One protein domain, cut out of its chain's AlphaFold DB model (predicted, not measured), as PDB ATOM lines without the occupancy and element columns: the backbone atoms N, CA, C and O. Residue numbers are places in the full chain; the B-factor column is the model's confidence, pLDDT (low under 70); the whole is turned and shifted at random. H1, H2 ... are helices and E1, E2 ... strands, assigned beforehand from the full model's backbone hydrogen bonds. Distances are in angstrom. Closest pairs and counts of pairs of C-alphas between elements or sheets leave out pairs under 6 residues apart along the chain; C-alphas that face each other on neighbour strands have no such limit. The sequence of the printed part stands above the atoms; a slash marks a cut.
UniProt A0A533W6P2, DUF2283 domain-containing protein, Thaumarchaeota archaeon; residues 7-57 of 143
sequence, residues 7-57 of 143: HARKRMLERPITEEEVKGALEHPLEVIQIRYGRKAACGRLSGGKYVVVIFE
ATOM      1  N   HIS A   7     297.061 269.994 230.146       61.53
ATOM      2  CA  HIS A   7     296.047 270.446 229.199       61.53
ATOM      3  C   HIS A   7     294.621 270.177 229.698       61.53
ATOM      4  O   HIS A   7     293.784 271.075 229.654       61.53
ATOM      5  N   ALA A   8     294.344 268.965 230.195       66.44
ATOM      6  CA  ALA A   8     293.025 268.609 230.711       66.44
ATOM      7  C   ALA A   8     292.636 269.495 231.905       66.44
ATOM      8  O   ALA A   8     291.551 270.069 231.901       66.44
ATOM      9  N   ARG A   9     293.555 269.706 232.860       80.75
ATOM     10  CA  ARG A   9     293.324 270.589 234.018       80.75
ATOM     11  C   ARG A   9     293.005 272.024 233.602       80.75
ATOM     12  O   ARG A   9     292.064 272.616 234.121       80.75
ATOM     13  N   LYS A  10     293.732 272.563 232.617       65.25
ATOM     14  CA  LYS A  10     293.448 273.893 232.057       65.25
ATOM     15  C   LYS A  10     292.032 273.969 231.472       65.25
ATOM     16  O   LYS A  10     291.304 274.909 231.764       65.25
ATOM     17  N   ARG A  11     291.623 272.973 230.676       68.06
ATOM     18  CA  ARG A  11     290.281 272.932 230.064       68.06
ATOM     19  C   ARG A  11     289.159 272.778 231.080       68.06
ATOM     20  O   ARG A  11     288.092 273.340 230.861       68.06
ATOM     21  N   MET A  12     289.398 272.032 232.154       84.00
ATOM     22  CA  MET A  12     288.448 271.899 233.254       84.00
ATOM     23  C   MET A  12     288.212 273.245 233.943       84.00
ATOM     24  O   MET A  12     287.061 273.637 234.108       84.00
ATOM     25  N   LEU A  13     289.281 273.998 234.231       77.62
ATOM     26  CA  LEU A  13     289.184 275.328 234.842       77.62
ATOM     27  C   LEU A  13     288.477 276.352 233.936       77.62
ATOM     28  O   LEU A  13     287.648 277.119 234.409       77.62
ATOM     29  N   GLU A  14     288.782 276.357 232.634       65.94
ATOM     30  CA  GLU A  14     288.154 277.264 231.655       65.94
ATOM     31  C   GLU A  14     286.646 277.014 231.467       65.94
ATOM     32  O   GLU A  14     285.930 277.901 231.007       65.94
ATOM     33  N   ARG A  15     286.168 275.796 231.753       77.75
ATOM     34  CA  ARG A  15     284.799 275.331 231.446       77.75
ATOM     35  C   ARG A  15     284.000 274.938 232.694       77.75
ATOM     36  O   ARG A  15     282.990 274.253 232.567       77.75
ATOM     37  N   PRO A  16     284.398 275.464 233.858       84.62
ATOM     38  CA  PRO A  16     284.075 274.949 235.195       84.62
ATOM     39  C   PRO A  16     283.657 273.466 235.283       84.62
ATOM     40  O   PRO A  16     282.621 273.159 235.858       84.62
ATOM     41  N   ILE A  17     284.453 272.551 234.715       87.31
ATOM     42  CA  ILE A  17     284.185 271.101 234.765       87.31
ATOM     43  C   ILE A  17     284.855 270.510 236.007       87.31
ATOM     44  O   ILE A  17     286.068 270.670 236.175       87.31
ATOM     45  N   THR A  18     284.108 269.795 236.849       93.50
ATOM     46  CA  THR A  18     284.655 269.196 238.080       93.50
ATOM     47  C   THR A  18     285.275 267.814 237.847       93.50
ATOM     48  O   THR A  18     285.077 267.170 236.811       93.50
ATOM     49  N   GLU A  19     286.063 267.326 238.811       94.88
ATOM     50  CA  GLU A  19     286.617 265.968 238.737       94.88
ATOM     51  C   GLU A  19     285.514 264.899 238.806       94.88
ATOM     52  O   GLU A  19     285.626 263.867 238.145       94.88
ATOM     53  N   GLU A  20     284.432 265.155 239.545       94.00
ATOM     54  CA  GLU A  20     283.250 264.292 239.657       94.00
ATOM     55  C   GLU A  20     282.520 264.169 238.322       94.00
ATOM     56  O   GLU A  20     282.138 263.070 237.934       94.00
ATOM     57  N   GLU A  21     282.374 265.268 237.582       90.62
ATOM     58  CA  GLU A  21     281.762 265.258 236.253       90.62
ATOM     59  C   GLU A  21     282.596 264.453 235.250       90.62
ATOM     60  O   GLU A  21     282.055 263.682 234.455       90.62
ATOM     61  N   VAL A  22     283.927 264.576 235.320       91.56
ATOM     62  CA  VAL A  22     284.831 263.757 234.502       91.56
ATOM     63  C   VAL A  22     284.733 262.282 234.886       91.56
ATOM     64  O   VAL A  22     284.644 261.435 234.000       91.56
ATOM     65  N   LYS A  23     284.732 261.959 236.185       93.75
ATOM     66  CA  LYS A  23     284.567 260.577 236.659       93.75
ATOM     67  C   LYS A  23     283.230 260.000 236.220       93.75
ATOM     68  O   LYS A  23     283.223 258.933 235.622       93.75
ATOM     69  N   GLY A  24     282.135 260.734 236.400       91.62
ATOM     70  CA  GLY A  24     280.805 260.307 235.972       91.62
ATOM     71  C   GLY A  24     280.740 260.026 234.472       91.62
ATOM     72  O   GLY A  24     280.182 259.013 234.062       91.62
ATOM     73  N   ALA A  25     281.382 260.857 233.648       87.25
ATOM     74  CA  ALA A  25     281.470 260.618 232.211       87.25
ATOM     75  C   ALA A  25     282.305 259.383 231.839       87.25
ATOM     76  O   ALA A  25     282.025 258.758 230.822       87.25
ATOM     77  N   LEU A  26     283.320 259.031 232.634       92.12
ATOM     78  CA  LEU A  26     284.153 257.844 232.417       92.12
ATOM     79  C   LEU A  26     283.511 256.556 232.960       92.12
ATOM     80  O   LEU A  26     283.660 255.504 232.346       92.12
ATOM     81  N   GLU A  27     282.811 256.629 234.093       93.06
ATOM     82  CA  GLU A  27     282.189 255.488 234.781       93.06
ATOM     83  C   GLU A  27     280.807 255.148 234.209       93.06
ATOM     84  O   GLU A  27     280.451 253.975 234.076       93.06
ATOM     85  N   HIS A  28     280.042 256.168 233.816       90.62
ATOM     86  CA  HIS A  28     278.694 256.037 233.266       90.62
ATOM     87  C   HIS A  28     278.549 256.792 231.932       90.62
ATOM     88  O   HIS A  28     277.707 257.691 231.807       90.62
ATOM     89  N   PRO A  29     279.359 256.449 230.911       90.31
ATOM     90  CA  PRO A  29     279.276 257.099 229.613       90.31
ATOM     91  C   PRO A  29     277.948 256.778 228.925       90.31
ATOM     92  O   PRO A  29     277.509 255.627 228.887       90.31
ATOM     93  N   LEU A  30     277.355 257.786 228.288       76.12
ATOM     94  CA  LEU A  30     276.309 257.579 227.287       76.12
ATOM     95  C   LEU A  30     276.861 256.808 226.087       76.12
ATOM     96  O   LEU A  30     276.186 255.946 225.531       76.12
ATOM     97  N   GLU A  31     278.095 257.127 225.697       81.62
ATOM     98  CA  GLU A  31     278.805 256.484 224.600       81.62
ATOM     99  C   GLU A  31     280.319 256.614 224.792       81.62
ATOM    100  O   GLU A  31     280.806 257.620 225.317       81.62
ATOM    101  N   VAL A  32     281.061 255.597 224.341       80.75
ATOM    102  CA  VAL A  32     282.522 255.629 224.237       80.75
ATOM    103  C   VAL A  32     282.920 255.281 222.812       80.75
ATOM    104  O   VAL A  32     282.588 254.207 222.316       80.75
ATOM    105  N   ILE A  33     283.679 256.168 222.177       74.62
ATOM    106  CA  ILE A  33     284.209 255.963 220.827       74.62
ATOM    107  C   ILE A  33     285.728 255.842 220.861       74.62
ATOM    108  O   ILE A  33     286.407 256.474 221.676       74.62
ATOM    109  N   GLN A  34     286.280 255.055 219.940       68.69
ATOM    110  CA  GLN A  34     287.720 255.014 219.720       68.69
ATOM    111  C   GLN A  34     288.131 256.147 218.780       68.69
ATOM    112  O   GLN A  34     287.521 256.345 217.730       68.69
ATOM    113  N   ILE A  35     289.164 256.895 219.162       63.06
ATOM    114  CA  ILE A  35     289.705 257.999 218.369       63.06
ATOM    115  C   ILE A  35     291.160 257.704 217.972       63.06
ATOM    116  O   ILE A  35     291.721 256.652 218.282       63.06
ATOM    117  N   ARG A  36     291.789 258.627 217.236       51.50
ATOM    118  CA  ARG A  36     293.171 258.452 216.758       51.50
ATOM    119  C   ARG A  36     294.169 258.325 217.917       51.50
ATOM    120  O   ARG A  36     293.977 258.912 218.979       51.50
ATOM    121  N   TYR A  37     295.277 257.633 217.647       60.75
ATOM    122  CA  TYR A  37     296.425 257.483 218.553       60.75
ATOM    123  C   TYR A  37     296.117 256.719 219.851       60.75
ATOM    124  O   TYR A  37     296.584 257.103 220.915       60.75
ATOM    125  N   GLY A  38     295.301 255.662 219.778       69.38
ATOM    126  CA  GLY A  38     295.020 254.790 220.930       69.38
ATOM    127  C   GLY A  38     294.107 255.400 222.000       69.38
ATOM    128  O   GLY A  38     293.831 254.763 223.011       69.38
ATOM    129  N   ARG A  39     293.600 256.613 221.770       66.94
ATOM    130  CA  ARG A  39     292.695 257.315 222.682       66.94
ATOM    131  C   ARG A  39     291.250 256.866 222.514       66.94
ATOM    132  O   ARG A  39     290.829 256.410 221.449       66.94
ATOM    133  N   LYS A  40     290.463 257.104 223.556       82.69
ATOM    134  CA  LYS A  40     289.007 256.984 223.576       82.69
ATOM    135  C   LYS A  40     288.387 258.328 223.948       82.69
ATOM    136  O   LYS A  40     289.036 259.166 224.574       82.69
ATOM    137  N   ALA A  41     287.141 258.541 223.547       75.00
ATOM    138  CA  ALA A  41     286.337 259.669 223.997       75.00
ATOM    139  C   ALA A  41     285.044 259.149 224.626       75.00
ATOM    140  O   ALA A  41     284.308 258.412 223.974       75.00
ATOM    141  N   ALA A  42     284.791 259.521 225.878       81.62
ATOM    142  CA  ALA A  42     283.571 259.207 226.608       81.62
ATOM    143  C   ALA A  42     282.671 260.443 226.686       81.62
ATOM    144  O   ALA A  42     283.133 261.518 227.074       81.62
ATOM    145  N   CYS A  43     281.399 260.296 226.320       79.00
ATOM    146  CA  CYS A  43     280.385 261.335 226.477       79.00
ATOM    147  C   CYS A  43     279.576 261.080 227.752       79.00
ATOM    148  O   CYS A  43     278.932 260.040 227.871       79.00
ATOM    149  N   GLY A  44     279.589 262.025 228.691       82.62
ATOM    150  CA  GLY A  44     278.796 261.990 229.918       82.62
ATOM    151  C   GLY A  44     277.701 263.050 229.919       82.62
ATOM    152  O   GLY A  44     277.873 264.139 229.364       82.62
ATOM    153  N   ARG A  45     276.575 262.745 230.569       82.00
ATOM    154  CA  ARG A  45     275.503 263.716 230.813       82.00
ATOM    155  C   ARG A  45     275.744 264.430 232.138       82.00
ATOM    156  O   ARG A  45     275.984 263.778 233.148       82.00
ATOM    157  N   LEU A  46     275.632 265.752 232.129       81.94
ATOM    158  CA  LEU A  46     275.699 266.596 233.319       81.94
ATOM    159  C   LEU A  46     274.295 267.038 233.750       81.94
ATOM    160  O   LEU A  46     273.306 266.885 233.019       81.94
ATOM    161  N   SER A  47     274.208 267.629 234.940       77.44
ATOM    162  CA  SER A  47     272.985 268.276 235.412       77.44
ATOM    163  C   SER A  47     272.585 269.444 234.494       77.44
ATOM    164  O   SER A  47     273.406 270.054 233.804       77.44
ATOM    165  N   GLY A  48     271.280 269.724 234.416       76.19
ATOM    166  CA  GLY A  48     270.759 270.806 233.572       76.19
ATOM    167  C   GLY A  48     270.831 270.545 232.061       76.19
ATOM    168  O   GLY A  48     270.792 271.489 231.282       76.19
ATOM    169  N   GLY A  49     270.953 269.282 231.630       75.38
ATOM    170  CA  GLY A  49     270.918 268.913 230.206       75.38
ATOM    171  C   GLY A  49     272.217 269.174 229.438       75.38
ATOM    172  O   GLY A  49     272.232 269.034 228.218       75.38
ATOM    173  N   LYS A  50     273.301 269.525 230.136       78.06
ATOM    174  CA  LYS A  50     274.631 269.704 229.546       78.06
ATOM    175  C   LYS A  50     275.323 268.355 229.329       78.06
ATOM    176  O   LYS A  50     274.933 267.337 229.902       78.06
ATOM    177  N   TYR A  51     276.378 268.361 228.519       79.88
ATOM    178  CA  TYR A  51     277.194 267.184 228.227       79.88
ATOM    179  C   TYR A  51     278.677 267.510 228.380       79.88
ATOM    180  O   TYR A  51     279.101 268.640 228.134       79.88
ATOM    181  N   VAL A  52     279.468 266.500 228.736       80.44
ATOM    182  CA  VAL A  52     280.931 266.571 228.756       80.44
ATOM    183  C   VAL A  52     281.512 265.467 227.887       80.44
ATOM    184  O   VAL A  52     281.047 264.331 227.912       80.44
ATOM    185  N   VAL A  53     282.549 265.800 227.121       81.69
ATOM    186  CA  VAL A  53     283.342 264.818 226.377       81.69
ATOM    187  C   VAL A  53     284.720 264.730 227.012       81.69
ATOM    188  O   VAL A  53     285.466 265.712 227.037       81.69
ATOM    189  N   VAL A  54     285.062 263.545 227.507       81.00
ATOM    190  CA  VAL A  54     286.351 263.247 228.131       81.00
ATOM    191  C   VAL A  54     287.184 262.426 227.162       81.00
ATOM    192  O   VAL A  54     286.805 261.315 226.804       81.00
ATOM    193  N   ILE A  55     288.330 262.962 226.741       81.06
ATOM    194  CA  ILE A  55     289.304 262.233 225.921       81.06
ATOM    195  C   ILE A  55     290.349 261.617 226.848       81.06
ATOM    196  O   ILE A  55     290.996 262.340 227.607       81.06
ATOM    197  N   PHE A  56     290.528 260.302 226.772       83.44
ATOM    198  CA  PHE A  56     291.398 259.554 227.673       83.44
ATOM    199  C   PHE A  56     292.143 258.421 226.959       83.44
ATOM    200  O   PHE A  56     291.788 258.007 225.856       83.44
ATOM    201  N   GLU A  57     293.193 257.930 227.607       84.56
ATOM    202  CA  GLU A  57     293.904 256.703 227.252       84.56
ATOM    203  C   GLU A  57     293.757 255.747 228.438       84.56
ATOM    204  O   GLU A  57     293.853 256.168 229.595       84.56
TER     205      GLU A  57
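Overview. This is residues 7 to 57 of the 143 residues of the protein "DUF2283 domain-containing protein" of Thaumarchaeota archaeon (UniProt A0A533W6P2). A small antiparallel sheet has H2 laid across one face, over E2 and E3, and its other face bare; H1 sits off beyond the E3 edge. The printed part has 51 residues with two named helices, then three named strands, a meander in order E1, E2, E3, each strand the antiparallel neighbour of the one before. The class is mixed; the whole is compact, radius of gyration of the C-alphas 10.7 A, spanning 30 by 24 by 14 A.

Along the chain. E2 is residues 40 to 45, 16.7 A from first to last C-alpha; E3, residues 51 to 56, 16.1 A, ends at C-alpha 56 (291.398, 259.554, 227.673). E1 is residues 31 to 34, H2 residues 19 to 27. H1, residues 7 to 14, begins at C-alpha 7 (296.047, 270.446, 229.199).

Arrangement. In hairpin E1 and E2, N 33 and O 41 are 2.9 A apart; in hairpin E2 and E3, N 42 and O 54, 2.9 A. H2 is on the sheet at a height of 8.0 A; its closest C-alphas to E2 are Ala 25 and Gly 44, 3.8 A. H1 is apart from the strands and only just apart from H2, at 8.3 A. In both helices every O i to N i+4 pair is within hydrogen-bond range.

Size, cuts and confidence. The farthest C-alphas, Tyr 37 and Gly 48, are 32.6 A apart. The printed part has no cut; the links are tight. Confidence is under 70 at residues 7 to 8, 10 to 11, 14 and 34 to 39.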